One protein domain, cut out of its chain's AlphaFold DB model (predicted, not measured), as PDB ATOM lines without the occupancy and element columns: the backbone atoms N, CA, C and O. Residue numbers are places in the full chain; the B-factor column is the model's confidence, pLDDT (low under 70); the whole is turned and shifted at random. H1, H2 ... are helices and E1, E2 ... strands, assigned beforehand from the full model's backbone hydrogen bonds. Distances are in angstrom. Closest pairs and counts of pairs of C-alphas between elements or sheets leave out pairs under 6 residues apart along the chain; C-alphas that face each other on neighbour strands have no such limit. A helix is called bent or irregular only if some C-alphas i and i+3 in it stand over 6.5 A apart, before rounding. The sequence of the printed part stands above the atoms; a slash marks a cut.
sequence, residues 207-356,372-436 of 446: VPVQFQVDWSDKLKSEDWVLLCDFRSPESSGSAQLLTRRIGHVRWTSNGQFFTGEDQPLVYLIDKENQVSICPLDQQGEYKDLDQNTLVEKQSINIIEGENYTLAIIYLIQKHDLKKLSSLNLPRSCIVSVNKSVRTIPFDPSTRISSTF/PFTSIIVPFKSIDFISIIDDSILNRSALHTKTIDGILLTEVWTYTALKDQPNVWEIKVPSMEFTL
ATOM      1  N   VAL A 207     112.520  81.248 106.671       93.31
ATOM      2  CA  VAL A 207     113.080  79.939 106.998       93.31
ATOM      3  C   VAL A 207     113.567  79.264 105.715       93.31
ATOM      4  O   VAL A 207     112.957  79.459 104.658       93.31
ATOM      5  N   PRO A 208     114.677  78.511 105.768       95.88
ATOM      6  CA  PRO A 208     115.166  77.790 104.604       95.88
ATOM      7  C   PRO A 208     114.195  76.660 104.255       95.88
ATOM      8  O   PRO A 208     113.739  75.944 105.144       95.88
ATOM      9  N   VAL A 209     113.909  76.511 102.966       96.38
ATOM     10  CA  VAL A 209     113.091  75.450 102.374       96.38
ATOM     11  C   VAL A 209     113.920  74.749 101.306       96.38
ATOM     12  O   VAL A 209     114.516  75.410 100.449       96.38
ATOM     13  N   GLN A 210     113.970  73.422 101.375       97.19
ATOM     14  CA  GLN A 210     114.613  72.559 100.383       97.19
ATOM     15  C   GLN A 210     113.542  71.863  99.557       97.19
ATOM     16  O   GLN A 210     112.532  71.432 100.107       97.19
ATOM     17  N   PHE A 211     113.772  71.711  98.259       96.75
ATOM     18  CA  PHE A 211     112.885  70.944  97.392       96.75
ATOM     19  C   PHE A 211     113.485  69.569  97.148       96.75
ATOM     20  O   PHE A 211     114.695  69.441  96.992       96.75
ATOM     21  N   GLN A 212     112.647  68.541  97.126       95.88
ATOM     22  CA  GLN A 212     113.048  67.195  96.737       95.88
ATOM     23  C   GLN A 212     112.054  66.668  95.721       95.88
ATOM     24  O   GLN A 212     110.892  66.423  96.032       95.88
ATOM     25  N   VAL A 213     112.511  66.519  94.488       93.44
ATOM     26  CA  VAL A 213     111.677  66.062  93.392       93.44
ATOM     27  C   VAL A 213     111.945  64.583  93.155       93.44
ATOM     28  O   VAL A 213     113.069  64.169  92.867       93.44
ATOM     29  N   ASP A 214     110.891  63.782  93.269       91.69
ATOM     30  CA  ASP A 214     110.906  62.389  92.841       91.69
ATOM     31  C   ASP A 214     110.608  62.343  91.340       91.69
ATOM     32  O   ASP A 214     109.459  62.432  90.897       91.69
ATOM     33  N   TRP A 215     111.682  62.309  90.554       86.94
ATOM     34  CA  TRP A 215     111.623  62.235  89.100       86.94
ATOM     35  C   TRP A 215     111.351  60.803  88.641       86.94
ATOM     36  O   TRP A 215     112.017  59.858  89.070       86.94
ATOM     37  N   SER A 216     110.450  60.636  87.673       81.44
ATOM     38  CA  SER A 216     110.318  59.352  86.979       81.44
ATOM     39  C   SER A 216     111.565  59.050  86.138       81.44
ATOM     40  O   SER A 216     112.238  59.959  85.646       81.44
ATOM     41  N   ASP A 217     111.886  57.768  85.947       77.00
ATOM     42  CA  ASP A 217     113.155  57.357  85.325       77.00
ATOM     43  C   ASP A 217     113.358  57.902  83.904       77.00
ATOM     44  O   ASP A 217     114.483  58.231  83.532       77.00
ATOM     45  N   LYS A 218     112.274  58.082  83.136       71.62
ATOM     46  CA  LYS A 218     112.319  58.711  81.803       71.62
ATOM     47  C   LYS A 218     112.693  60.195  81.862       71.62
ATOM     48  O   LYS A 218     113.384  60.692  80.980       71.62
ATOM     49  N   LEU A 219     112.248  60.907  82.897       77.44
ATOM     50  CA  LEU A 219     112.510  62.339  83.046       77.44
ATOM     51  C   LEU A 219     113.909  62.611  83.610       77.44
ATOM     52  O   LEU A 219     114.482  63.650  83.304       77.44
ATOM     53  N   LYS A 220     114.500  61.663  84.354       73.19
ATOM     54  CA  LYS A 220     115.876  61.779  84.878       73.19
ATOM     55  C   LYS A 220     116.937  61.914  83.780       73.19
ATOM     56  O   LYS A 220     117.968  62.549  84.003       73.19
ATOM     57  N   SER A 221     116.719  61.294  82.617       69.56
ATOM     58  CA  SER A 221     117.670  61.332  81.495       69.56
ATOM     59  C   SER A 221     117.588  62.602  80.651       69.56
ATOM     60  O   SER A 221     118.495  62.865  79.863       69.56
ATOM     61  N   GLU A 222     116.520  63.381  80.796       71.44
ATOM     62  CA  GLU A 222     116.275  64.583  80.007       71.44
ATOM     63  C   GLU A 222     116.560  65.856  80.815       71.44
ATOM     64  O   GLU A 222     116.566  65.859  82.045       71.44
ATOM     65  N   ASP A 223     116.820  66.959  80.112       86.81
ATOM     66  CA  ASP A 223     117.121  68.253  80.727       86.81
ATOM     67  C   ASP A 223     115.826  69.010  81.066       86.81
ATOM     68  O   ASP A 223     115.460  70.003  80.428       86.81
ATOM     69  N   TRP A 224     115.083  68.463  82.030       89.50
ATOM     70  CA  TRP A 224     113.840  69.032  82.545       89.50
ATOM     71  C   TRP A 224     114.072  69.912  83.768       89.50
ATOM     72  O   TRP A 224     114.964  69.682  84.583       89.50
ATOM     73  N   VAL A 225     113.190  70.895  83.913       93.12
ATOM     74  CA  VAL A 225     113.028  71.724  85.103       93.12
ATOM     75  C   VAL A 225     111.543  71.780  85.445       93.12
ATOM     76  O   VAL A 225     110.692  71.891  84.557       93.12
ATOM     77  N   LEU A 226     111.231  71.703  86.736       94.69
ATOM     78  CA  LEU A 226     109.900  72.002  87.245       94.69
ATOM     79  C   LEU A 226     109.790  73.492  87.538       94.69
ATOM     80  O   LEU A 226     110.547  74.011  88.350       94.69
ATOM     81  N   LEU A 227     108.823  74.165  86.922       95.00
ATOM     82  CA  LEU A 227     108.349  75.461  87.385       95.00
ATOM     83  C   LEU A 227     107.173  75.229  88.332       95.00
ATOM     84  O   LEU A 227     106.106  74.803  87.898       95.00
ATOM     85  N   CYS A 228     107.364  75.513  89.613       93.75
ATOM     86  CA  CYS A 228     106.338  75.427  90.645       93.75
ATOM     87  C   CYS A 228     105.809  76.825  90.966       93.75
ATOM     88  O   CYS A 228     106.569  77.676  91.435       93.75
ATOM     89  N   ASP A 229     104.516  77.052  90.733       89.06
ATOM     90  CA  ASP A 229     103.843  78.319  91.023       89.06
ATOM     91  C   ASP A 229     102.941  78.173  92.259       89.06
ATOM     92  O   ASP A 229     101.900  77.512  92.225       89.06
ATOM     93  N   PHE A 230     103.373  78.785  93.363       86.25
ATOM     94  CA  PHE A 230     102.676  78.806  94.652       86.25
ATOM     95  C   PHE A 230     101.799  80.053  94.832       86.25
ATOM     96  O   PHE A 230     101.233  80.259  95.908       86.25
ATOM     97  N   ARG A 231     101.694  80.922  93.819       80.94
ATOM     98  CA  ARG A 231     100.852  82.120  93.912       80.94
ATOM     99  C   ARG A 231      99.374  81.739  93.994       80.94
ATOM    100  O   ARG A 231      98.941  80.713  93.477       80.94
ATOM    101  N   SER A 232      98.607  82.588  94.676       67.38
ATOM    102  CA  SER A 232      97.191  82.341  94.944       67.38
ATOM    103  C   SER A 232      96.362  82.281  93.653       67.38
ATOM    104  O   SER A 232      96.532  83.156  92.804       67.38
ATOM    105  N   PRO A 233      95.427  81.322  93.539       53.69
ATOM    106  CA  PRO A 233      94.455  81.257  92.452       53.69
ATOM    107  C   PRO A 233      93.317  82.302  92.515       53.69
ATOM    108  O   PRO A 233      92.402  82.287  91.697       53.69
ATOM    109  N   GLU A 234      93.274  83.195  93.503       53.25
ATOM    110  CA  GLU A 234      92.099  84.060  93.661       53.25
ATOM    111  C   GLU A 234      92.021  85.194  92.620       53.25
ATOM    112  O   GLU A 234      92.934  86.005  92.456       53.25
ATOM    113  N   SER A 235      90.849  85.293  91.982       36.84
ATOM    114  CA  SER A 235      90.433  86.202  90.896       36.84
ATOM    115  C   SER A 235      90.456  87.708  91.215       36.84
ATOM    116  O   SER A 235      89.864  88.508  90.491       36.84
ATOM    117  N   SER A 236      91.126  88.121  92.290       37.69
ATOM    118  CA  SER A 236      91.161  89.516  92.739       37.69
ATOM    119  C   SER A 236      92.558  90.055  93.052       37.69
ATOM    120  O   SER A 236      92.678  91.155  93.589       37.69
ATOM    121  N   GLY A 237      93.626  89.320  92.719       37.19
ATOM    122  CA  GLY A 237      94.982  89.740  93.091       37.19
ATOM    123  C   GLY A 237      95.205  89.732  94.609       37.19
ATOM    124  O   GLY A 237      96.132  90.373  95.108       37.19
ATOM    125  N   SER A 238      94.359  89.018  95.360       39.47
ATOM    126  CA  SER A 238      94.578  88.734  96.770       39.47
ATOM    127  C   SER A 238      95.758  87.776  96.894       39.47
ATOM    128  O   SER A 238      95.730  86.621  96.473       39.47
ATOM    129  N   ALA A 239      96.832  88.300  97.473       51.22
ATOM    130  CA  ALA A 239      97.958  87.535  97.968       51.22
ATOM    131  C   ALA A 239      97.514  86.240  98.664       51.22
ATOM    132  O   ALA A 239      96.523  86.244  99.397       51.22
ATOM    133  N   GLN A 240      98.281  85.158  98.497       59.81
ATOM    134  CA  GLN A 240      98.073  83.942  99.277       59.81
ATOM    135  C   GLN A 240      98.033  84.326 100.760       59.81
ATOM    136  O   GLN A 240      98.981  84.909 101.289       59.81
ATOM    137  N   LEU A 241      96.903  84.058 101.419       69.12
ATOM    138  CA  LEU A 241      96.771  84.313 102.845       69.12
ATOM    139  C   LEU A 241      97.627  83.284 103.573       69.12
ATOM    140  O   LEU A 241      97.174  82.178 103.866       69.12
ATOM    141  N   LEU A 242      98.875  83.646 103.859       78.62
ATOM    142  CA  LEU A 242      99.712  82.822 104.712       78.62
ATOM    143  C   LEU A 242      99.126  82.780 106.105       78.62
ATOM    144  O   LEU A 242      98.815  83.810 106.714       78.62
ATOM    145  N   THR A 243      99.026  81.565 106.616       87.69
ATOM    146  CA  THR A 243      98.547  81.322 107.967       87.69
ATOM    147  C   THR A 243      99.615  80.621 108.772       87.69
ATOM    148  O   THR A 243     100.336  79.814 108.218       87.69
ATOM    149  N   ARG A 244      99.717  80.867 110.071       90.00
ATOM    150  CA  ARG A 244     100.533  80.044 110.976       90.00
ATOM    151  C   ARG A 244      99.776  79.795 112.266       90.00
ATOM    152  O   ARG A 244      99.004  80.655 112.710       90.00
ATOM    153  N   ARG A 245      99.959  78.626 112.876       90.62
ATOM    154  CA  ARG A 245      99.350  78.328 114.176       90.62
ATOM    155  C   ARG A 245     100.294  78.674 115.310       90.62
ATOM    156  O   ARG A 245     101.438  78.242 115.342       90.62
ATOM    157  N   ILE A 246      99.758  79.410 116.277       89.00
ATOM    158  CA  ILE A 246     100.410  79.709 117.549       89.00
ATOM    159  C   ILE A 246      99.469  79.219 118.650       89.00
ATOM    160  O   ILE A 246      98.380  79.760 118.858       89.00
ATOM    161  N   GLY A 247      99.845  78.125 119.316       85.25
ATOM    162  CA  GLY A 247      98.917  77.374 120.163       85.25
ATOM    163  C   GLY A 247      97.725  76.846 119.351       85.25
ATOM    164  O   GLY A 247      97.901  76.162 118.348       85.25
ATOM    165  N   HIS A 248      96.501  77.174 119.768       86.75
ATOM    166  CA  HIS A 248      95.269  76.807 119.049       86.75
ATOM    167  C   HIS A 248      94.773  77.908 118.094       86.75
ATOM    168  O   HIS A 248      93.727  77.755 117.460       86.75
ATOM    169  N   VAL A 249      95.497  79.025 118.002       90.69
ATOM    170  CA  VAL A 249      95.072  80.222 117.275       90.69
ATOM    171  C   VAL A 249      95.739  80.255 115.909       90.69
ATOM    172  O   VAL A 249      96.959  80.137 115.803       90.69
ATOM    173  N   ARG A 250      94.936  80.442 114.860       92.00
ATOM    174  CA  ARG A 250      95.428  80.685 113.504       92.00
ATOM    175  C   ARG A 250      95.637  82.183 113.307       92.00
ATOM    176  O   ARG A 250      94.682  82.953 113.409       92.00
ATOM    177  N   TRP A 251      96.871  82.558 113.011       91.94
ATOM    178  CA  TRP A 251      97.260  83.907 112.619       91.94
ATOM    179  C   TRP A 251      97.374  83.959 111.105       91.94
ATOM    180  O   TRP A 251      97.943  83.051 110.509       91.94
ATOM    181  N   THR A 252      96.820  84.997 110.499       89.88
ATOM    182  CA  THR A 252      96.824  85.246 109.064       89.88
ATOM    183  C   THR A 252      97.617  86.513 108.794       89.88
ATOM    184  O   THR A 252      97.365  87.559 109.395       89.88
ATOM    185  N   SER A 253      98.576  86.428 107.881       84.00
ATOM    186  CA  SER A 253      99.300  87.592 107.387       84.00
ATOM    187  C   SER A 253      98.423  88.368 106.414       84.00
ATOM    188  O   SER A 253      97.910  87.806 105.447       84.00
ATOM    189  N   ASN A 254      98.241  89.665 106.662       69.06
ATOM    190  CA  ASN A 254      97.585  90.537 105.700       69.06
ATOM    191  C   ASN A 254      98.503  90.666 104.470       69.06
ATOM    192  O   ASN A 254      99.699  90.905 104.624       69.06
ATOM    193  N   GLY A 255      97.960  90.462 103.270       57.44
ATOM    194  CA  GLY A 255      98.659  90.145 102.012       57.44
ATOM    195  C   GLY A 255      99.746  91.102 101.495       57.44
ATOM    196  O   GLY A 255     100.273  90.891 100.406       57.44
ATOM    197  N   GLN A 256     100.121  92.131 102.256       52.72
ATOM    198  CA  GLN A 256     101.182  93.086 101.923       52.72
ATOM    199  C   GLN A 256     102.569  92.445 101.741       52.72
ATOM    200  O   GLN A 256     103.445  93.072 101.157       52.72
ATOM    201  N   PHE A 257     102.781  91.206 102.195       48.91
ATOM    202  CA  PHE A 257     104.040  90.480 101.979       48.91
ATOM    203  C   PHE A 257     104.241  89.991 100.532       48.91
ATOM    204  O   PHE A 257     105.346  89.571 100.197       48.91
ATOM    205  N   PHE A 258     103.209  90.045  99.678       51.53
ATOM    206  CA  PHE A 258     103.205  89.363  98.373       51.53
ATOM    207  C   PHE A 258     103.030  90.280  97.163       51.53
ATOM    208  O   PHE A 258     103.058  89.804  96.033       51.53
ATOM    209  N   THR A 259     102.857  91.587  97.367       43.00
ATOM    210  CA  THR A 259     102.644  92.552  96.274       43.00
ATOM    211  C   THR A 259     103.938  93.248  95.831       43.00
ATOM    212  O   THR A 259     103.892  94.383  95.366       43.00
ATOM    213  N   GLY A 260     105.102  92.609  95.997       47.19
ATOM    214  CA  GLY A 260     106.402  93.210  95.679       47.19
ATOM    215  C   GLY A 260     107.484  92.198  95.298       47.19
ATOM    216  O   GLY A 260     107.341  91.001  95.540       47.19
ATOM    217  N   GLU A 261     108.588  92.710  94.738       48.81
ATOM    218  CA  GLU A 261     109.792  91.975  94.290       48.81
ATOM    219  C   GLU A 261     110.415  91.051  95.362       48.81
ATOM    220  O   GLU A 261     111.238  90.194  95.049       48.81
ATOM    221  N   ASP A 262     110.010  91.189  96.627       54.84
ATOM    222  CA  ASP A 262     110.639  90.533  97.771       54.84
ATOM    223  C   ASP A 262     110.307  89.040  97.933       54.84
ATOM    224  O   ASP A 262     111.066  88.348  98.629       54.84
ATOM    225  N   GLN A 263     109.228  88.516  97.324       64.44
ATOM    226  CA  GLN A 263     108.872  87.084  97.361       64.44
ATOM    227  C   GLN A 263     108.148  86.583  96.103       64.44
ATOM    228  O   GLN A 263     106.940  86.341  96.124       64.44
ATOM    229  N   PRO A 264     108.881  86.329  95.010       70.25
ATOM    230  CA  PRO A 264     108.357  85.504  93.932       70.25
ATOM    231  C   PRO A 264     108.105  84.088  94.473       70.25
ATOM    232  O   PRO A 264     109.034  83.312  94.679       70.25
ATOM    233  N   LEU A 265     106.834  83.753  94.715       85.88
ATOM    234  CA  LEU A 265     106.340  82.413  95.071       85.88
ATOM    235  C   LEU A 265     106.377  81.454  93.862       85.88
ATOM    236  O   LEU A 265     105.489  80.630  93.670       85.88
ATOM    237  N   VAL A 266     107.388  81.607  93.012       90.38
ATOM    238  CA  VAL A 266     107.546  80.896  91.750       90.38
ATOM    239  C   VAL A 266     108.976  80.400  91.672       90.38
ATOM    240  O   VAL A 266     109.924  81.194  91.682       90.38
ATOM    241  N   TYR A 267     109.134  79.087  91.590       94.38
ATOM    242  CA  TYR A 267     110.430  78.440  91.730       94.38
ATOM    243  C   TYR A 267     110.699  77.490  90.574       94.38
ATOM    244  O   TYR A 267     109.799  76.797  90.108       94.38
ATOM    245  N   LEU A 268     111.947  77.469  90.126       95.38
ATOM    246  CA  LEU A 268     112.473  76.524  89.150       95.38
ATOM    247  C   LEU A 268     113.301  75.487  89.899       95.38
ATOM    248  O   LEU A 268     114.184  75.875  90.663       95.38
ATOM    249  N   ILE A 269     113.013  74.204  89.700       95.44
ATOM    250  CA  ILE A 269     113.688  73.096  90.379       95.44
ATOM    251  C   ILE A 269     114.229  72.128  89.333       95.44
ATOM    252  O   ILE A 269     113.469  71.631  88.496       95.44
ATOM    253  N   ASP A 270     115.532  71.879  89.359       92.25
ATOM    254  CA  ASP A 270     116.187  70.956  88.431       92.25
ATOM    255  C   ASP A 270     116.241  69.510  88.960       92.25
ATOM    256  O   ASP A 270     115.728  69.176  90.034       92.25
ATOM    257  N   LYS A 271     116.856  68.621  88.175       90.25
ATOM    258  CA  LYS A 271     116.991  67.200  88.517       90.25
ATOM    259  C   LYS A 271     117.949  66.929  89.681       90.25
ATOM    260  O   LYS A 271     117.835  65.895  90.337       90.25
ATOM    261  N   GLU A 272     118.865  67.852  89.953       91.56
ATOM    262  CA  GLU A 272     119.766  67.851  91.104       91.56
ATOM    263  C   GLU A 272     119.123  68.472  92.357       91.56
ATOM    264  O   GLU A 272     119.804  68.660  93.371       91.56
ATOM    265  N   ASN A 273     117.819  68.778  92.311       93.69
ATOM    266  CA  ASN A 273     117.072  69.455  93.368       93.69
ATOM    267  C   ASN A 273     117.625  70.850  93.712       93.69
ATOM    268  O   ASN A 273     117.390  71.362  94.812       93.69
ATOM    269  N   GLN A 274     118.353  71.485  92.790       94.38
ATOM    270  CA  GLN A 274     118.685  72.895  92.923       94.38
ATOM    271  C   GLN A 274     117.453  73.729  92.621       94.38
ATOM    272  O   GLN A 274     116.744  73.509  91.640       94.38
ATOM    273  N   VAL A 275     117.219  74.714  93.475       95.44
ATOM    274  CA  VAL A 275     116.121  75.658  93.357       95.44
ATOM    275  C   VAL A 275     116.644  77.034  92.964       95.44
ATOM    276  O   VAL A 275     117.578  77.571  93.564       95.44
ATOM    277  N   SER A 276     115.989  77.625  91.973       93.94
ATOM    278  CA  SER A 276     116.158  79.015  91.568       93.94
ATOM    279  C   SER A 276     114.835  79.757  91.699       93.94
ATOM    280  O   SER A 276     113.758  79.211  91.468       93.94
ATOM    281  N   ILE A 277     114.913  81.036  92.045       91.94
ATOM    282  CA  ILE A 277     113.763  81.933  91.955       91.94
ATOM    283  C   ILE A 277     113.468  82.194  90.473       91.94
ATOM    284  O   ILE A 277     114.373  82.587  89.739       91.94
ATOM    285  N   CYS A 278     112.218  82.010  90.043       91.19
ATOM    286  CA  CYS A 278     111.789  82.409  88.706       91.19
ATOM    287  C   CYS A 278     111.584  83.932  88.682       91.19
ATOM    288  O   CYS A 278     110.703  84.430  89.390       91.19
ATOM    289  N   PRO A 279     112.363  84.700  87.900       89.38
ATOM    290  CA  PRO A 279     112.170  86.137  87.834       89.38
ATOM    291  C   PRO A 279     110.893  86.457  87.046       89.38
ATOM    292  O   PRO A 279     110.617  85.873  85.998       89.38
ATOM    293  N   LEU A 280     110.119  87.403  87.572       87.25
ATOM    294  CA  LEU A 280     108.850  87.857  87.005       87.25
ATOM    295  C   LEU A 280     108.977  89.298  86.488       87.25
ATOM    296  O   LEU A 280     109.968  89.998  86.749       87.25
ATOM    297  N   ASP A 281     108.010  89.750  85.697       84.75
ATOM    298  CA  ASP A 281     107.866  91.162  85.345       84.75
ATOM    299  C   ASP A 281     107.214  92.000  86.448       84.75
ATOM    300  O   ASP A 281     106.914  91.514  87.536       84.75
ATOM    301  N   GLN A 282     107.069  93.302  86.191       80.94
ATOM    302  CA  GLN A 282     106.486  94.238  87.156       80.94
ATOM    303  C   GLN A 282     104.995  93.970  87.400       80.94
ATOM    304  O   GLN A 282     104.439  94.441  88.389       80.94
ATOM    305  N   GLN A 283     104.352  93.232  86.497       79.50
ATOM    306  CA  GLN A 283     102.969  92.786  86.584       79.50
ATOM    307  C   GLN A 283     102.876  91.410  87.266       79.50
ATOM    308  O   GLN A 283     101.779  90.916  87.510       79.50
ATOM    309  N   GLY A 284     104.017  90.809  87.620       81.12
ATOM    310  CA  GLY A 284     104.097  89.466  88.173       81.12
ATOM    311  C   GLY A 284     103.998  88.373  87.109       81.12
ATOM    312  O   GLY A 284     103.866  87.211  87.466       81.12
ATOM    313  N   GLU A 285     104.065  88.677  85.821       85.19
ATOM    314  CA  GLU A 285     103.984  87.670  84.764       85.19
ATOM    315  C   GLU A 285     105.348  87.031  84.462       85.19
ATOM    316  O   GLU A 285     106.412  87.551  84.817       85.19
ATOM    317  N   TYR A 286     105.326  85.857  83.829       89.19
ATOM    318  CA  TYR A 286     106.542  85.140  83.452       89.19
ATOM    319  C   TYR A 286     107.338  85.913  82.396       89.19
ATOM    320  O   TYR A 286     106.778  86.380  81.403       89.19
ATOM    321  N   LYS A 287     108.660  85.976  82.566       91.56
ATOM    322  CA  LYS A 287     109.600  86.480  81.556       91.56
ATOM    323  C   LYS A 287     110.347  85.327  80.907       91.56
ATOM    324  O   LYS A 287     110.620  84.332  81.567       91.56
ATOM    325  N   ASP A 288     110.730  85.493  79.647       94.62
ATOM    326  CA  ASP A 288     111.652  84.568  78.990       94.62
ATOM    327  C   ASP A 288     113.009  84.583  79.698       94.62
ATOM    328  O   ASP A 288     113.548  85.649  80.010       94.62
ATOM    329  N   LEU A 289     113.553  83.396  79.956       92.81
ATOM    330  CA  LEU A 289     114.763  83.218  80.749       92.81
ATOM    331  C   LEU A 289     115.881  82.614  79.908       92.81
ATOM    332  O   LEU A 289     115.684  81.639  79.179       92.81
ATOM    333  N   ASP A 290     117.081  83.159  80.076       88.69
ATOM    334  CA  ASP A 290     118.312  82.482  79.689       88.69
ATOM    335  C   ASP A 290     118.744  81.574  80.846       88.69
ATOM    336  O   ASP A 290     118.861  82.019  81.990       88.69
ATOM    337  N   GLN A 291     118.995  80.301  80.547       79.94
ATOM    338  CA  GLN A 291     119.434  79.300  81.522       79.94
ATOM    339  C   GLN A 291     120.653  79.763  82.323       79.94
ATOM    340  O   GLN A 291     120.744  79.492  83.516       79.94
ATOM    341  N   ASN A 292     121.562  80.509  81.689       81.69
ATOM    342  CA  ASN A 292     122.807  80.952  82.316       81.69
ATOM    343  C   ASN A 292     122.605  82.057  83.367       81.69
ATOM    344  O   ASN A 292     123.558  82.450  84.037       81.69
ATOM    345  N   THR A 293     121.389  82.592  83.493       84.75
ATOM    346  CA  THR A 293     121.068  83.684  84.428       84.75
ATOM    347  C   THR A 293     120.485  83.195  85.753       84.75
ATOM    348  O   THR A 293     120.310  83.992  86.676       84.75
ATOM    349  N   LEU A 294     120.194  81.896  85.868       85.81
ATOM    350  CA  LEU A 294     119.599  81.311  87.061       85.81
ATOM    351  C   LEU A 294     120.647  81.127  88.163       85.81
ATOM    352  O   LEU A 294     121.722  80.574  87.948       85.81
ATOM    353  N   VAL A 295     120.319  81.601  89.366       90.00
ATOM    354  CA  VAL A 295     121.154  81.419  90.559       90.00
ATOM    355  C   VAL A 295     120.619  80.237  91.352       90.00
ATOM    356  O   VAL A 295     119.759  80.394  92.224       90.00
ATOM    357  N   GLU A 296     121.163  79.070  91.040       92.44
ATOM    358  CA  GLU A 296     120.832  77.794  91.664       92.44
ATOM    359  C   GLU A 296     121.310  77.730  93.121       92.44
ATOM    360  O   GLU A 296     122.422  78.145  93.470       92.44
ATOM    361  N   LYS A 297     120.439  77.231  94.003       94.94
ATOM    362  CA  LYS A 297     120.703  77.064  95.436       94.94
ATOM    363  C   LYS A 297     120.146  75.733  95.923       94.94
ATOM    364  O   LYS A 297     119.127  75.264  95.441       94.94
ATOM    365  N   GLN A 298     120.732  75.199  96.989       95.38
ATOM    366  CA  GLN A 298     120.198  74.021  97.689       95.38
ATOM    367  C   GLN A 298     118.905  74.321  98.467       95.38
ATOM    368  O   GLN A 298     118.139  73.423  98.796       95.38
ATOM    369  N   SER A 299     118.679  75.587  98.823       95.56
ATOM    370  CA  SER A 299     117.510  76.020  99.586       95.56
ATOM    371  C   SER A 299     117.184  77.483  99.321       95.56
ATOM    372  O   SER A 299     118.091  78.294  99.089       95.56
ATOM    373  N   ILE A 300     115.915  77.844  99.475       93.75
ATOM    374  CA  ILE A 300     115.437  79.229  99.427       93.75
ATOM    375  C   ILE A 300     114.791  79.637 100.746       93.75
ATOM    376  O   ILE A 300     114.206  78.826 101.450       93.75
ATOM    377  N   ASN A 301     114.894  80.919 101.079       92.62
ATOM    378  CA  ASN A 301     114.327  81.468 102.303       92.62
ATOM    379  C   ASN A 301     112.898  81.968 102.047       92.62
ATOM    380  O   ASN A 301     112.716  83.044 101.464       92.62
ATOM    381  N   ILE A 302     111.909  81.211 102.519       90.12
ATOM    382  CA  ILE A 302     110.471  81.507 102.404       90.12
ATOM    383  C   ILE A 302     109.955  82.021 103.757       90.12
ATOM    384  O   ILE A 302     110.513  81.664 104.791       90.12
ATOM    385  N   ILE A 303     108.941  82.895 103.783       88.94
ATOM    386  CA  ILE A 303     108.327  83.341 105.050       88.94
ATOM    387  C   ILE A 303     107.734  82.127 105.788       88.94
ATOM    388  O   ILE A 303     107.275  81.173 105.170       88.94
ATOM    389  N   GLU A 304     107.758  82.108 107.115       89.69
ATOM    390  CA  GLU A 304     107.119  81.025 107.855       89.69
ATOM    391  C   GLU A 304     105.597  81.047 107.655       89.69
ATOM    392  O   GLU A 304     104.951  82.096 107.706       89.69
ATOM    393  N   GLY A 305     105.021  79.877 107.427       90.06
ATOM    394  CA  GLY A 305     103.610  79.723 107.134       90.06
ATOM    395  C   GLY A 305     103.224  78.269 106.900       90.06
ATOM    396  O   GLY A 305     104.036  77.412 106.562       90.06
ATOM    397  N   GLU A 306     101.947  78.011 107.084       88.44
ATOM    398  CA  GLU A 306     101.209  76.808 106.751       88.44
ATOM    399  C   GLU A 306     100.367  77.088 105.502       88.44
ATOM    400  O   GLU A 306      99.902  78.217 105.295       88.44
ATOM    401  N   ASN A 307     100.082  76.029 104.743       84.12
ATOM    402  CA  ASN A 307      99.204  76.032 103.568       84.12
ATOM    403  C   ASN A 307      99.779  76.775 102.351       84.12
ATOM    404  O   ASN A 307      99.061  77.488 101.650       84.12
ATOM    405  N   TYR A 308     101.063  76.561 102.064       87.25
ATOM    406  CA  TYR A 308     101.635  76.873 100.756       87.25
ATOM    407  C   TYR A 308     101.034  75.942  99.708       87.25
ATOM    408  O   TYR A 308     101.495  74.817  99.525       87.25
ATOM    409  N   THR A 309      99.971  76.395  99.059       84.81
ATOM    410  CA  THR A 309      99.269  75.640  98.023       84.81
ATOM    411  C   THR A 309     100.044  75.687  96.714       84.81
ATOM    412  O   THR A 309     100.295  76.769  96.188       84.81
ATOM    413  N   LEU A 310     100.375  74.517  96.171       86.81
ATOM    414  CA  LEU A 310     100.975  74.368  94.850       86.81
ATOM    415  C   LEU A 310      99.880  74.029  93.838       86.81
ATOM    416  O   LEU A 310      99.535  72.864  93.642       86.81
ATOM    417  N   ALA A 311      99.295  75.055  93.223       79.25
ATOM    418  CA  ALA A 311      98.196  74.869  92.278       79.25
ATOM    419  C   ALA A 311      98.689  74.344  90.923       79.25
ATOM    420  O   ALA A 311      98.032  73.510  90.298       79.25
ATOM    421  N   ILE A 312      99.843  74.827  90.458       85.19
ATOM    422  CA  ILE A 312     100.332  74.548  89.108       85.19
ATOM    423  C   ILE A 312     101.818  74.218  89.130       85.19
ATOM    424  O   ILE A 312     102.634  74.894  89.758       85.19
ATOM    425  N   ILE A 313     102.152  73.186  88.368       90.75
ATOM    426  CA  ILE A 313     103.507  72.769  88.065       90.75
ATOM    427  C   ILE A 313     103.625  72.698  86.547       90.75
ATOM    428  O   ILE A 313     102.836  72.015  85.892       90.75
ATOM    429  N   TYR A 314     104.623  73.364  85.976       91.81
ATOM    430  CA  TYR A 314     105.008  73.135  84.591       91.81
ATOM    431  C   TYR A 314     106.264  72.289  84.536       91.81
ATOM    432  O   TYR A 314     107.264  72.600  85.176       91.81
ATOM    433  N   LEU A 315     106.225  71.247  83.725       92.12
ATOM    434  CA  LEU A 315     107.389  70.460  83.375       92.12
ATOM    435  C   LEU A 315     107.933  71.016  82.051       92.12
ATOM    436  O   LEU A 315     107.287  70.898  81.009       92.12
ATOM    437  N   ILE A 316     109.083  71.692  82.109       92.06
ATOM    438  CA  ILE A 316     109.645  72.489  81.007       92.06
ATOM    439  C   ILE A 316     111.051  71.992  80.676       92.06
ATOM    440  O   ILE A 316     111.864  71.779  81.574       92.06
ATOM    441  N   GLN A 317     111.364  71.815  79.393       90.56
ATOM    442  CA  GLN A 317     112.741  71.533  78.989       90.56
ATOM    443  C   GLN A 317     113.574  72.803  79.138       90.56
ATOM    444  O   GLN A 317     113.122  73.876  78.732       90.56
ATOM    445  N   LYS A 318     114.802  72.708  79.666       90.31
ATOM    446  CA  LYS A 318     115.617  73.902  79.955       90.31
ATOM    447  C   LYS A 318     115.713  74.851  78.757       90.31
ATOM    448  O   LYS A 318     115.703  76.068  78.926       90.31
ATOM    449  N   HIS A 319     115.806  74.344  77.523       90.00
ATOM    450  CA  HIS A 319     115.945  75.181  76.319       90.00
ATOM    451  C   HIS A 319     114.685  75.968  75.938       90.00
ATOM    452  O   HIS A 319     114.782  76.923  75.162       90.00
ATOM    453  N   ASP A 320     113.525  75.591  76.474       93.19
ATOM    454  CA  ASP A 320     112.256  76.291  76.278       93.19
ATOM    455  C   ASP A 320     111.997  77.367  77.340       93.19
ATOM    456  O   ASP A 320     111.048  78.135  77.203       93.19
ATOM    457  N   LEU A 321     112.874  77.526  78.343       93.75
ATOM    458  CA  LEU A 321     112.794  78.638  79.301       93.75
ATOM    459  C   LEU A 321     112.833  80.019  78.613       93.75
ATOM    460  O   LEU A 321     112.253  80.980  79.110       93.75
ATOM    461  N   LYS A 322     113.408  80.108  77.409       94.62
ATOM    462  CA  LYS A 322     113.385  81.307  76.551       94.62
ATOM    463  C   LYS A 322     112.018  81.631  75.929       94.62
ATOM    464  O   LYS A 322     111.932  82.569  75.147       94.62
ATOM    465  N   LYS A 323     110.998  80.808  76.175       94.31
ATOM    466  CA  LYS A 323     109.615  80.988  75.702       94.31
ATOM    467  C   LYS A 323     108.629  81.070  76.871       94.31
ATOM    468  O   LYS A 323     107.425  80.926  76.672       94.31
ATOM    469  N   LEU A 324     109.122  81.224  78.099       92.88
ATOM    470  CA  LEU A 324     108.307  81.149  79.306       92.88
ATOM    471  C   LEU A 324     107.183  82.193  79.336       92.88
ATOM    472  O   LEU A 324     106.107  81.913  79.859       92.88
ATOM    473  N   SER A 325     107.389  83.359  78.722       92.31
ATOM    474  CA  SER A 325     106.378  84.416  78.626       92.31
ATOM    475  C   SER A 325     105.103  83.978  77.896       92.31
ATOM    476  O   SER A 325     104.025  84.519  78.151       92.31
ATOM    477  N   SER A 326     105.166  82.946  77.045       90.94
ATOM    478  CA  SER A 326     103.969  82.422  76.384       90.94
ATOM    479  C   SER A 326     103.013  81.718  77.355       90.94
ATOM    480  O   SER A 326     101.854  81.502  77.007       90.94
ATOM    481  N   LEU A 327     103.471  81.348  78.559       89.06
ATOM    482  CA  LEU A 327     102.630  80.750  79.602       89.06
ATOM    483  C   LEU A 327     101.665  81.757  80.241       89.06
ATOM    484  O   LEU A 327     100.749  81.336  80.940       89.06
ATOM    485  N   ASN A 328     101.848  83.058  79.995       86.62
ATOM    486  CA  ASN A 328     100.955  84.115  80.479       86.62
ATOM    487  C   ASN A 328      99.652  84.210  79.670       86.62
ATOM    488  O   ASN A 328      98.716  84.890  80.083       86.62
ATOM    489  N   LEU A 329      99.573  83.542  78.514       84.69
ATOM    490  CA  LEU A 329      98.399  83.582  77.648       84.69
ATOM    491  C   LEU A 329      97.369  82.507  78.042       84.69
ATOM    492  O   LEU A 329      97.750  81.348  78.245       84.69
ATOM    493  N   PRO A 330      96.068  82.852  78.104       80.75
ATOM    494  CA  PRO A 330      94.998  81.874  78.257       80.75
ATOM    495  C   PRO A 330      95.076  80.785  77.191       80.75
ATOM    496  O   PRO A 330      95.298  81.067  76.010       80.75
ATOM    497  N   ARG A 331      94.865  79.535  77.600       78.06
ATOM    498  CA  ARG A 331      94.868  78.381  76.694       78.06
ATOM    499  C   ARG A 331      93.949  77.284  77.195       78.06
ATOM    500  O   ARG A 331      93.714  77.157  78.388       78.06
ATOM    501  N   SER A 332      93.471  76.450  76.286       78.56
ATOM    502  CA  SER A 332      92.830  75.193  76.659       78.56
ATOM    503  C   SER A 332      93.899  74.118  76.784       78.56
ATOM    504  O   SER A 332      94.674  73.932  75.849       78.56
ATOM    505  N   CYS A 333      93.932  73.420  77.916       78.44
ATOM    506  CA  CYS A 333      94.811  72.275  78.132       78.44
ATOM    507  C   CYS A 333      93.978  70.991  78.108       78.44
ATOM    508  O   CYS A 333      92.933  70.905  78.758       78.44
ATOM    509  N   ILE A 334      94.441  69.975  77.394       80.88
ATOM    510  CA  ILE A 334      93.886  68.624  77.444       80.88
ATOM    511  C   ILE A 334      94.591  67.884  78.581       80.88
ATOM    512  O   ILE A 334      95.762  67.543  78.468       80.88
ATOM    513  N   VAL A 335      93.908  67.635  79.693       80.19
ATOM    514  CA  VAL A 335      94.499  66.980  80.867       80.19
ATOM    515  C   VAL A 335      93.876  65.620  81.136       80.19
ATOM    516  O   VAL A 335      92.685  65.400  80.899       80.19
ATOM    517  N   SER A 336      94.677  64.703  81.675       78.12
ATOM    518  CA  SER A 336      94.165  63.453  82.235       78.12
ATOM    519  C   SER A 336      93.718  63.653  83.685       78.12
ATOM    520  O   SER A 336      94.452  64.221  84.490       78.12
ATOM    521  N   VAL A 337      92.525  63.165  84.024       77.00
ATOM    522  CA  VAL A 337      91.947  63.168  85.376       77.00
ATOM    523  C   VAL A 337      91.345  61.793  85.635       77.00
ATOM    524  O   VAL A 337      90.404  61.405  84.945       77.00
ATOM    525  N   ASN A 338      91.854  61.034  86.611       72.00
ATOM    526  CA  ASN A 338      91.324  59.705  86.958       72.00
ATOM    527  C   ASN A 338      91.069  58.803  85.732       72.00
ATOM    528  O   ASN A 338      89.984  58.242  85.583       72.00
ATOM    529  N   LYS A 339      92.057  58.688  84.832       69.56
ATOM    530  CA  LYS A 339      91.984  57.904  83.576       69.56
ATOM    531  C   LYS A 339      90.991  58.420  82.524       69.56
ATOM    532  O   LYS A 339      90.848  57.804  81.474       69.56
ATOM    533  N   SER A 340      90.333  59.546  82.778       70.00
ATOM    534  CA  SER A 340      89.524  60.271  81.798       70.00
ATOM    535  C   SER A 340      90.331  61.422  81.211       70.00
ATOM    536  O   SER A 340      91.205  61.967  81.880       70.00
ATOM    537  N   VAL A 341      90.028  61.824  79.981       73.81
ATOM    538  CA  VAL A 341      90.620  63.017  79.362       73.81
ATOM    539  C   VAL A 341      89.598  64.146  79.406       73.81
ATOM    540  O   VAL A 341      88.419  63.934  79.119       73.81
ATOM    541  N   ARG A 342      90.035  65.341  79.799       74.12
ATOM    542  CA  ARG A 342      89.196  66.541  79.844       74.12
ATOM    543  C   ARG A 342      89.937  67.715  79.235       74.12
ATOM    544  O   ARG A 342      91.125  67.893  79.467       74.12
ATOM    545  N   THR A 343      89.218  68.546  78.497       77.44
ATOM    546  CA  THR A 343      89.717  69.862  78.106       77.44
ATOM    547  C   THR A 343      89.360  70.849  79.206       77.44
ATOM    548  O   THR A 343      88.182  71.025  79.513       77.44
ATOM    549  N   ILE A 344      90.370  71.470  79.804       73.75
ATOM    550  CA  ILE A 344      90.197  72.507  80.817       73.75
ATOM    551  C   ILE A 344      90.621  73.859  80.235       73.75
ATOM    552  O   ILE A 344      91.702  73.952  79.643       73.75
ATOM    553  N   PRO A 345      89.807  74.919  80.374       71.12
ATOM    554  CA  PRO A 345      90.298  76.268  80.165       71.12
ATOM    555  C   PRO A 345      91.309  76.553  81.273       71.12
ATOM    556  O   PRO A 345      90.996  76.459  82.462       71.12
ATOM    557  N   PHE A 346      92.532  76.865  80.873       71.31
ATOM    558  CA  PHE A 346      93.579  77.314  81.760       71.31
ATOM    559  C   PHE A 346      93.762  78.811  81.546       71.31
ATOM    560  O   PHE A 346      94.259  79.249  80.503       71.31
ATOM    561  N   ASP A 347      93.344  79.592  82.537       70.88
ATOM    562  CA  ASP A 347      93.615  81.019  82.580       70.88
ATOM    563  C   ASP A 347      94.788  81.264  83.537       70.88
ATOM    564  O   ASP A 347      94.642  81.121  84.755       70.88
ATOM    565  N   PRO A 348      95.964  81.634  83.006       65.88
ATOM    566  CA  PRO A 348      97.106  81.972  83.822       65.88
ATOM    567  C   PRO A 348      96.766  83.100  84.804       65.88
ATOM    568  O   PRO A 348      97.210  83.020  85.938       65.88
ATOM    569  N   SER A 349      95.964  84.101  84.444       62.22
ATOM    570  CA  SER A 349      95.688  85.242  85.331       62.22
ATOM    571  C   SER A 349      94.941  84.844  86.605       62.22
ATOM    572  O   SER A 349      95.186  85.405  87.671       62.22
ATOM    573  N   THR A 350      94.078  83.831  86.514       61.28
ATOM    574  CA  THR A 350      93.399  83.270  87.683       61.28
ATOM    575  C   THR A 350      94.186  82.121  88.290       61.28
ATOM    576  O   THR A 350      93.925  81.768  89.423       61.28
ATOM    577  N   ARG A 351      95.155  81.518  87.585       63.62
ATOM    578  CA  ARG A 351      95.878  80.310  88.034       63.62
ATOM    579  C   ARG A 351      94.901  79.190  88.469       63.62
ATOM    580  O   ARG A 351      95.253  78.309  89.252       63.62
ATOM    581  N   ILE A 352      93.674  79.223  87.934       57.66
ATOM    582  CA  ILE A 352      92.565  78.302  88.190       57.66
ATOM    583  C   ILE A 352      92.278  77.515  86.906       57.66
ATOM    584  O   ILE A 352      92.145  78.082  85.823       57.66
ATOM    585  N   SER A 353      92.090  76.199  87.042       51.06
ATOM    586  CA  SER A 353      91.286  75.427  86.088       51.06
ATOM    587  C   SER A 353      89.825  75.796  86.327       51.06
ATOM    588  O   SER A 353      89.266  75.443  87.370       51.06
ATOM    589  N   SER A 354      89.199  76.554  85.424       44.59
ATOM    590  CA  SER A 354      87.789  76.934  85.559       44.59
ATOM    591  C   SER A 354      86.908  75.709  85.289       44.59
ATOM    592  O   SER A 354      86.358  75.547  84.200       44.59
ATOM    593  N   THR A 355      86.818  74.793  86.253       44.03
ATOM    594  CA  THR A 355      86.122  73.504  86.090       44.03
ATOM    595  C   THR A 355      84.736  73.445  86.719       44.03
ATOM    596  O   THR A 355      84.187  72.360  86.851       44.03
ATOM    597  N   PHE A 356      84.118  74.589  87.010       42.62
ATOM    598  CA  PHE A 356      82.669  74.656  87.237       42.62
ATOM    599  C   PHE A 356      82.037  75.725  86.342       42.62
ATOM    600  O   PHE A 356      81.356  76.642  86.783       42.62
ATOM    601  N   PRO A 372      90.265  72.734  94.975       63.53
ATOM    602  CA  PRO A 372      91.550  73.010  94.362       63.53
ATOM    603  C   PRO A 372      92.215  71.681  93.990       63.53
ATOM    604  O   PRO A 372      92.216  70.731  94.773       63.53
ATOM    605  N   PHE A 373      92.809  71.627  92.805       75.06
ATOM    606  CA  PHE A 373      93.597  70.492  92.335       75.06
ATOM    607  C   PHE A 373      94.971  70.995  91.909       75.06
ATOM    608  O   PHE A 373      95.079  72.075  91.323       75.06
ATOM    609  N   THR A 374      96.016  70.206  92.152       85.19
ATOM    610  CA  THR A 374      97.330  70.486  91.572       85.19
ATOM    611  C   THR A 374      97.357  70.004  90.122       85.19
ATOM    612  O   THR A 374      97.050  68.844  89.837       85.19
ATOM    613  N   SER A 375      97.718  70.889  89.197       85.38
ATOM    614  CA  SER A 375      97.872  70.574  87.772       85.38
ATOM    615  C   SER A 375      99.346  70.452  87.406       85.38
ATOM    616  O   SER A 375     100.130  71.342  87.727       85.38
ATOM    617  N   ILE A 376      99.718  69.391  86.691       88.38
ATOM    618  CA  ILE A 376     101.045  69.228  86.085       88.38
ATOM    619  C   ILE A 376     100.888  69.368  84.574       88.38
ATOM    620  O   ILE A 376     100.203  68.557  83.957       88.38
ATOM    621  N   ILE A 377     101.504  70.385  83.975       87.88
ATOM    622  CA  ILE A 377     101.349  70.731  82.556       87.88
ATOM    623  C   ILE A 377     102.708  70.651  81.852       87.88
ATOM    624  O   ILE A 377     103.713  71.124  82.376       87.88
ATOM    625  N   VAL A 378     102.741  70.109  80.639       88.94
ATOM    626  CA  VAL A 378     103.897  70.095  79.734       88.94
ATOM    627  C   VAL A 378     103.615  71.073  78.591       88.94
ATOM    628  O   VAL A 378     102.977  70.726  77.605       88.94
ATOM    629  N   PRO A 379     104.019  72.346  78.713       84.75
ATOM    630  CA  PRO A 379     103.450  73.407  77.888       84.75
ATOM    631  C   PRO A 379     103.970  73.483  76.450       84.75
ATOM    632  O   PRO A 379     103.304  74.091  75.618       84.75
ATOM    633  N   PHE A 380     105.158  72.945  76.170       84.19
ATOM    634  CA  PHE A 380     105.856  73.102  74.882       84.19
ATOM    635  C   PHE A 380     106.002  71.795  74.103       84.19
ATOM    636  O   PHE A 380     106.597  71.775  73.028       84.19
ATOM    637  N   LYS A 381     105.455  70.704  74.643       74.75
ATOM    638  CA  LYS A 381     105.413  69.396  73.999       74.75
ATOM    639  C   LYS A 381     104.054  68.771  74.239       74.75
ATOM    640  O   LYS A 381     103.618  68.666  75.379       74.75
ATOM    641  N   SER A 382     103.430  68.307  73.165       60.72
ATOM    642  CA  SER A 382     102.277  67.425  73.259       60.72
ATOM    643  C   SER A 382     102.765  66.018  73.604       60.72
ATOM    644  O   SER A 382     103.693  65.504  72.983       60.72
ATOM    645  N   ILE A 383     102.173  65.413  74.624       59.09
ATOM    646  CA  ILE A 383     102.494  64.056  75.070       59.09
ATOM    647  C   ILE A 383     101.604  63.077  74.328       59.09
ATOM    648  O   ILE A 383     100.397  63.271  74.408       59.09
ATOM    649  N   ASP A 384     102.114  61.979  73.759       57.84
ATOM    650  CA  ASP A 384     101.213  60.913  73.305       57.84
ATOM    651  C   ASP A 384     100.629  60.143  74.499       57.84
ATOM    652  O   ASP A 384     101.342  59.522  75.292       57.84
ATOM    653  N   PHE A 385      99.306  60.153  74.600       49.66
ATOM    654  CA  PHE A 385      98.502  59.355  75.509       49.66
ATOM    655  C   PHE A 385      98.304  57.962  74.902       49.66
ATOM    656  O   PHE A 385      97.273  57.667  74.291       49.66
ATOM    657  N   ILE A 386      99.320  57.101  75.006       48.78
ATOM    658  CA  ILE A 386      99.190  55.702  74.591       48.78
ATOM    659  C   ILE A 386      98.842  54.848  75.809       48.78
ATOM    660  O   ILE A 386      99.644  54.680  76.719       48.78
ATOM    661  N   SER A 387      97.653  54.244  75.734       47.34
ATOM    662  CA  SER A 387      97.087  53.216  76.616       47.34
ATOM    663  C   SER A 387      96.456  53.714  77.922       47.34
ATOM    664  O   SER A 387      97.117  54.297  78.766       47.34
ATOM    665  N   ILE A 388      95.141  53.490  78.048       41.56
ATOM    666  CA  ILE A 388      94.361  53.181  79.272       41.56
ATOM    667  C   ILE A 388      92.854  53.180  78.940       41.56
ATOM    668  O   ILE A 388      92.078  52.533  79.641       41.56
ATOM    669  N   ILE A 389      92.416  53.848  77.868       42.78
ATOM    670  CA  ILE A 389      91.004  53.833  77.470       42.78
ATOM    671  C   ILE A 389      90.755  52.617  76.577       42.78
ATOM    672  O   ILE A 389      91.247  52.545  75.456       42.78
ATOM    673  N   ASP A 390      90.013  51.653  77.119       42.09
ATOM    674  CA  ASP A 390      89.320  50.625  76.351       42.09
ATOM    675  C   ASP A 390      88.473  51.324  75.272       42.09
ATOM    676  O   ASP A 390      87.686  52.222  75.593       42.09
ATOM    677  N   ASP A 391      88.645  50.945  74.001       47.03
ATOM    678  CA  ASP A 391      88.001  51.575  72.830       47.03
ATOM    679  C   ASP A 391      86.462  51.657  72.956       47.03
ATOM    680  O   ASP A 391      85.796  52.410  72.244       47.03
ATOM    681  N   SER A 392      85.883  50.920  73.908       44.91
ATOM    682  CA  SER A 392      84.467  50.912  74.267       44.91
ATOM    683  C   SER A 392      83.937  52.220  74.892       44.91
ATOM    684  O   SER A 392      82.723  52.442  74.865       44.91
ATOM    685  N   ILE A 393      84.796  53.113  75.411       45.09
ATOM    686  CA  ILE A 393      84.384  54.362  76.099       45.09
ATOM    687  C   ILE A 393      84.433  55.599  75.171       45.09
ATOM    688  O   ILE A 393      83.874  56.647  75.492       45.09
ATOM    689  N   LEU A 394      85.009  55.485  73.969       45.66
ATOM    690  CA  LEU A 394      85.194  56.603  73.024       45.66
ATOM    691  C   LEU A 394      83.913  57.097  72.319       45.66
ATOM    692  O   LEU A 394      83.962  58.020  71.507       45.66
ATOM    693  N   ASN A 395      82.741  56.559  72.658       41.50
ATOM    694  CA  ASN A 395      81.462  57.060  72.157       41.50
ATOM    695  C   ASN A 395      80.907  58.176  73.052       41.50
ATOM    696  O   ASN A 395      79.954  57.954  73.797       41.50
ATOM    697  N   ARG A 396      81.496  59.374  72.949       42.47
ATOM    698  CA  ARG A 396      80.829  60.689  73.099       42.47
ATOM    699  C   ARG A 396      81.858  61.815  72.921       42.47
ATOM    700  O   ARG A 396      82.554  62.198  73.850       42.47
ATOM    701  N   SER A 397      81.916  62.352  71.705       42.84
ATOM    702  CA  SER A 397      82.208  63.767  71.395       42.84
ATOM    703  C   SER A 397      83.559  64.405  71.775       42.84
ATOM    704  O   SER A 397      83.800  65.524  71.328       42.84
ATOM    705  N   ALA A 398      84.452  63.771  72.537       41.47
ATOM    706  CA  ALA A 398      85.715  64.385  72.964       41.47
ATOM    707  C   ALA A 398      86.926  63.778  72.232       41.47
ATOM    708  O   ALA A 398      87.454  62.750  72.626       41.47
ATOM    709  N   LEU A 399      87.304  64.457  71.143       46.84
ATOM    710  CA  LEU A 399      88.595  64.497  70.442       46.84
ATOM    711  C   LEU A 399      89.361  63.177  70.196       46.84
ATOM    712  O   LEU A 399      89.890  62.531  71.090       46.84
ATOM    713  N   HIS A 400      89.625  62.918  68.910       48.06
ATOM    714  CA  HIS A 400      90.683  62.039  68.383       48.06
ATOM    715  C   HIS A 400      92.121  62.475  68.748       48.06
ATOM    716  O   HIS A 400      93.074  62.157  68.032       48.06
ATOM    717  N   THR A 401      92.314  63.237  69.821       52.47
ATOM    718  CA  THR A 401      93.643  63.669  70.236       52.47
ATOM    719  C   THR A 401      94.333  62.516  70.929       52.47
ATOM    720  O   THR A 401      94.041  62.189  72.075       52.47
ATOM    721  N   LYS A 402      95.309  61.937  70.226       63.00
ATOM    722  CA  LYS A 402      96.310  61.052  70.821       63.00
ATOM    723  C   LYS A 402      97.198  61.777  71.823       63.00
ATOM    724  O   LYS A 402      98.054  61.125  72.391       63.00
ATOM    725  N   THR A 403      97.024  63.086  72.023       69.00
ATOM    726  CA  THR A 403      97.905  63.886  72.853       69.00
ATOM    727  C   THR A 403      97.213  64.583  74.013       69.00
ATOM    728  O   THR A 403      96.104  65.095  73.867       69.00
ATOM    729  N   ILE A 404      97.893  64.613  75.158       76.69
ATOM    730  CA  ILE A 404      97.508  65.387  76.346       76.69
ATOM    731  C   ILE A 404      98.588  66.439  76.632       76.69
ATOM    732  O   ILE A 404      99.754  66.265  76.286       76.69
ATOM    733  N   ASP A 405      98.198  67.530  77.274       81.62
ATOM    734  CA  ASP A 405      99.080  68.610  77.714       81.62
ATOM    735  C   ASP A 405      99.479  68.453  79.187       81.62
ATOM    736  O   ASP A 405     100.350  69.173  79.666       81.62
ATOM    737  N   GLY A 406      98.844  67.552  79.947       84.19
ATOM    738  CA  GLY A 406      99.133  67.409  81.373       84.19
ATOM    739  C   GLY A 406      98.236  66.446  82.147       84.19
ATOM    740  O   GLY A 406      97.439  65.694  81.582       84.19
ATOM    741  N   ILE A 407      98.363  66.484  83.471       84.44
ATOM    742  CA  ILE A 407      97.615  65.665  84.428       84.44
ATOM    743  C   ILE A 407      97.050  66.564  85.527       84.44
ATOM    744  O   ILE A 407      97.743  67.440  86.046       84.44
ATOM    745  N   LEU A 408      95.799  66.314  85.904       83.50
ATOM    746  CA  LEU A 408      95.181  66.872  87.100       83.50
ATOM    747  C   LEU A 408      95.272  65.850  88.233       83.50
ATOM    748  O   LEU A 408      94.823  64.709  88.087       83.50
ATOM    749  N   LEU A 409      95.842  66.256  89.361       83.25
ATOM    750  CA  LEU A 409      95.910  65.416  90.550       83.25
ATOM    751  C   LEU A 409      94.588  65.464  91.319       83.25
ATOM    752  O   LEU A 409      93.866  66.455  91.280       83.25
ATOM    753  N   THR A 410      94.274  64.388  92.038       76.88
ATOM    754  CA  THR A 410      93.048  64.287  92.849       76.88
ATOM    755  C   THR A 410      93.100  65.113  94.128       76.88
ATOM    756  O   THR A 410      92.060  65.374  94.725       76.88
ATOM    757  N   GLU A 411      94.297  65.501  94.557       79.69
ATOM    758  CA  GLU A 411      94.537  66.261  95.777       79.69
ATOM    759  C   GLU A 411      95.338  67.520  95.450       79.69
ATOM    760  O   GLU A 411      96.192  67.524  94.558       79.69
ATOM    761  N   VAL A 412      95.065  68.588  96.195       82.56
ATOM    762  CA  VAL A 412      95.911  69.775  96.201       82.56
ATOM    763  C   VAL A 412      97.140  69.518  97.062       82.56
ATOM    764  O   VAL A 412      97.043  69.111  98.221       82.56
ATOM    765  N   TRP A 413      98.315  69.787  96.513       87.75
ATOM    766  CA  TRP A 413      99.542  69.747  97.287       87.75
ATOM    767  C   TRP A 413      99.689  71.021  98.103       87.75
ATOM    768  O   TRP A 413      99.607  72.137  97.588       87.75
ATOM    769  N   THR A 414      99.894  70.835  99.404       89.25
ATOM    770  CA  THR A 414     100.087  71.919 100.360       89.25
ATOM    771  C   THR A 414     101.344  71.665 101.168       89.25
ATOM    772  O   THR A 414     101.636  70.536 101.560       89.25
ATOM    773  N   TYR A 415     102.089  72.735 101.415       92.19
ATOM    774  CA  TYR A 415     103.356  72.673 102.118       92.19
ATOM    775  C   TYR A 415     103.372  73.614 103.316       92.19
ATOM    776  O   TYR A 415     102.537  74.510 103.467       92.19
ATOM    777  N   THR A 416     104.330  73.377 104.203       92.94
ATOM    778  CA  THR A 416     104.523  74.141 105.432       92.94
ATOM    779  C   THR A 416     105.991  74.537 105.540       92.94
ATOM    780  O   THR A 416     106.878  73.743 105.227       92.94
ATOM    781  N   ALA A 417     106.242  75.772 105.956       93.69
ATOM    782  CA  ALA A 417     107.563  76.310 106.233       93.69
ATOM    783  C   ALA A 417     107.557  76.867 107.660       93.69
ATOM    784  O   ALA A 417     106.962  77.909 107.919       93.69
ATOM    785  N   LEU A 418     108.181  76.173 108.610       91.62
ATOM    786  CA  LEU A 418     108.189  76.567 110.022       91.62
ATOM    787  C   LEU A 418     109.616  76.608 110.570       91.62
ATOM    788  O   LEU A 418     110.490  75.853 110.150       91.62
ATOM    789  N   LYS A 419     109.857  77.502 111.535       88.50
ATOM    790  CA  LYS A 419     111.191  77.754 112.117       88.50
ATOM    791  C   LYS A 419     111.813  76.525 112.799       88.50
ATOM    792  O   LYS A 419     113.030  76.410 112.835       88.50
ATOM    793  N   ASP A 420     110.971  75.620 113.298       87.94
ATOM    794  CA  ASP A 420     111.361  74.437 114.072       87.94
ATOM    795  C   ASP A 420     111.201  73.130 113.266       87.94
ATOM    796  O   ASP A 420     111.098  72.046 113.838       87.94
ATOM    797  N   GLN A 421     111.136  73.223 111.933       91.25
ATOM    798  CA  GLN A 421     110.969  72.084 111.026       91.25
ATOM    799  C   GLN A 421     112.093  72.017 109.983       91.25
ATOM    800  O   GLN A 421     112.690  73.043 109.654       91.25
ATOM    801  N   PRO A 422     112.382  70.821 109.430       93.50
ATOM    802  CA  PRO A 422     113.401  70.666 108.393       93.50
ATOM    803  C   PRO A 422     113.020  71.334 107.063       93.50
ATOM    804  O   PRO A 422     113.907  71.606 106.263       93.50
ATOM    805  N   ASN A 423     111.725  71.605 106.836       96.06
ATOM    806  CA  ASN A 423     111.193  72.290 105.650       96.06
ATOM    807  C   ASN A 423     111.669  71.683 104.318       96.06
ATOM    808  O   ASN A 423     112.113  72.389 103.413       96.06
ATOM    809  N   VAL A 424     111.574  70.358 104.208       97.12
ATOM    810  CA  VAL A 424     111.819  69.628 102.962       97.12
ATOM    811  C   VAL A 424     110.482  69.440 102.248       97.12
ATOM    812  O   VAL A 424     109.578  68.798 102.780       97.12
ATOM    813  N   TRP A 425     110.332  70.049 101.075       96.62
ATOM    814  CA  TRP A 425     109.131  69.992 100.247       96.62
ATOM    815  C   TRP A 425     109.307  68.938  99.159       96.62
ATOM    816  O   TRP A 425     110.017  69.147  98.175       96.62
ATOM    817  N   GLU A 426     108.658  67.794  99.355       95.94
ATOM    818  CA  GLU A 426     108.676  66.686  98.403       95.94
ATOM    819  C   GLU A 426     107.654  66.897  97.277       95.94
ATOM    820  O   GLU A 426     106.477  67.172  97.523       95.94
ATOM    821  N   ILE A 427     108.092  66.739  96.032       93.31
ATOM    822  CA  ILE A 427     107.263  66.858  94.830       93.31
ATOM    823  C   ILE A 427     107.364  65.542  94.068       93.31
ATOM    824  O   ILE A 427     108.422  65.196  93.547       93.31
ATOM    825  N   LYS A 428     106.262  64.795  93.993       89.56
ATOM    826  CA  LYS A 428     106.238  63.486  93.328       89.56
ATOM    827  C   LYS A 428     105.746  63.621  91.905       89.56
ATOM    828  O   LYS A 428     104.540  63.658  91.684       89.56
ATOM    829  N   VAL A 429     106.653  63.681  90.936       85.19
ATOM    830  CA  VAL A 429     106.249  63.763  89.530       85.19
ATOM    831  C   VAL A 429     105.684  62.398  89.125       85.19
ATOM    832  O   VAL A 429     106.431  61.418  89.141       85.19
ATOM    833  N   PRO A 430     104.389  62.291  88.769       78.94
ATOM    834  CA  PRO A 430     103.803  61.014  88.392       78.94
ATOM    835  C   PRO A 430     104.601  60.380  87.256       78.94
ATOM    836  O   PRO A 430     105.070  61.076  86.350       78.94
ATOM    837  N   SER A 431     104.739  59.055  87.281       64.94
ATOM    838  CA  SER A 431     105.256  58.308  86.140       64.94
ATOM    839  C   SER A 431     104.255  58.445  85.004       64.94
ATOM    840  O   SER A 431     103.272  57.710  84.915       64.94
ATOM    841  N   MET A 432     104.465  59.441  84.161       61.97
ATOM    842  CA  MET A 432     103.648  59.597  82.985       61.97
ATOM    843  C   MET A 432     104.192  58.601  81.957       61.97
ATOM    844  O   MET A 432     105.353  58.688  81.546       61.97
ATOM    845  N   GLU A 433     103.400  57.586  81.608       52.12
ATOM    846  CA  GLU A 433     103.735  56.629  80.549       52.12
ATOM    847  C   GLU A 433     103.648  57.336  79.193       52.12
ATOM    848  O   GLU A 433     102.741  57.144  78.399       52.12
ATOM    849  N   PHE A 434     104.603  58.226  78.948       49.09
ATOM    850  CA  PHE A 434     104.732  58.946  77.699       49.09
ATOM    851  C   PHE A 434     105.416  58.059  76.663       49.09
ATOM    852  O   PHE A 434     106.500  57.510  76.920       49.09
ATOM    853  N   THR A 435     104.850  57.991  75.467       37.44
ATOM    854  CA  THR A 435     105.665  58.016  74.250       37.44
ATOM    855  C   THR A 435     105.771  59.476  73.830       37.44
ATOM    856  O   THR A 435     104.771  60.159  73.635       37.44
ATOM    857  N   LEU A 436     106.990  60.007  73.794       42.94
ATOM    858  CA  LEU A 436     107.229  61.350  73.282       42.94
ATOM    859  C   LEU A 436     107.236  61.246  71.755       42.94
ATOM    860  O   LEU A 436     108.209  60.750  71.190       42.94
TER     861      LEU A 436
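AT A GLANCE: This is residues 207 to 356 and 372 to 436 of the 446 residues of an uncharacterized protein of Gimesia aquarii (UniProt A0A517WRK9). One long, strongly twisted sheet of eight strands makes the main body, with helix H2 packed on it near E2 and E9. At its E6 and E5 end a small three-strand sheet, E7, E1 and E16, comes up to it, while E8, paired with E15, runs on into E9 of the large sheet; the hairpin E3 and E4 lies toward one end of the whole, and the long loop 386 to 405 reaches to the other. The printed part has 215 residues with two named helices and sixteen named strands, in the order E1 H1 E2 E3 E4 E5 E6 E7 E8 E9 H2 E10 E11 E12 E13 E14 E15 E16; the class is mostly strand, though named elements hold 95 residues, under half. The large sheet is mixed, in the order E6 E5 E2 E9 E12 E14 E10 E11. The whole is compact, with a radius of gyration of the C-alphas of 17.8 A and spans of 54 by 39 by 32 A.

HOW THE PARTS SIT: Begin at E1, residues 207 to 214, whose pairing is staggered. Its residues 207 to 209 pair antiparallel with E7, residues 300 to 303, where N 209 and O 300 are 2.8 A apart; its residues 210 to 214 pair parallel with E16, residues 424 to 428, with N 212 and O 425 at 2.9 A. Next comes H1, residues 217 to 220, which is on neither of these two larger sheets. E2, residues 224 to 229, is antiparallel to both its neighbours: E5, residues 266 to 269, with N 226 and O 269 at 2.8 A, and E9, residues 312 to 317, with N 227 and O 314 at 2.8 A. E5 forms a hairpin with the edge strand E6, residues 275 to 277, where N 276 and O 268 are 2.8 A apart. The closest C-alphas of E1 and E6 are those of Phe 211 and Val 275, 7.0 A. Look then at the hairpin of E3, residues 243 to 246, and E4, residues 249 to 253, with N 244 and O 251 at 2.8 A. E8, residues 305 to 310, runs on into E9 at 57 degrees and is antiparallel to E15, residues 413 to 417, with N 415 and O 308 at 2.9 A. The closest C-alphas of E3 and E8 are those of Arg 244 and Gly 305, 4.9 A. H2, residues 318 to 328, is on the large sheet at a height over the sheet of 8.6 A. H2 is irregular, with C-alphas 322 and 325 at 7.9 A; in H2 0 of 7 O i to N i+4 pairs are within hydrogen-bond range, but 6 of 8 O i to N i+3 pairs are, while the four residues of H1 are too few for an O i to N i+4 pair. Beyond E9, find E12, residues 375 to 377, parallel to it with N 377 and O 313 at 2.8 A. E14, residues 406 to 408, is antiparallel to E12, with N 407 and O 376 at 2.8 A. E10, residues 331 to 337, is parallel to E14, with N 408 and O 336 at 2.9 A, and forms a hairpin with the edge strand E11, residues 340 to 347, with N 344 and O 333 at 2.8 A. E13, residues 383 to 385, pairs with no named strand.

IN THESE COORDINATES: Find C-alpha 207 at (113.080, 79.939, 106.998); from there E1 runs 22.7 A. H2 begins with C-alpha 318 at (115.617, 73.902, 79.955) and spans 17.9 A. E10 spans 17.8 A and E11 21.2 A. E16 ends with C-alpha 428 at (106.238, 63.486, 93.328).

THE WHOLE: The two C-alphas farthest apart are those of Gly 247 and Asp 391, 55.0 A. Residues 357 to 371 are not printed, and C-alphas 356 and 372 are 11.5 A apart across the cut. The links E2 to E3, E4 to E5, E6 to E7 and E13 to E14 are long. Mean pLDDT of the printed part is 77.3; 60 residues are under 70, among them 232 to 241, 254 to 263 and 382 to 403.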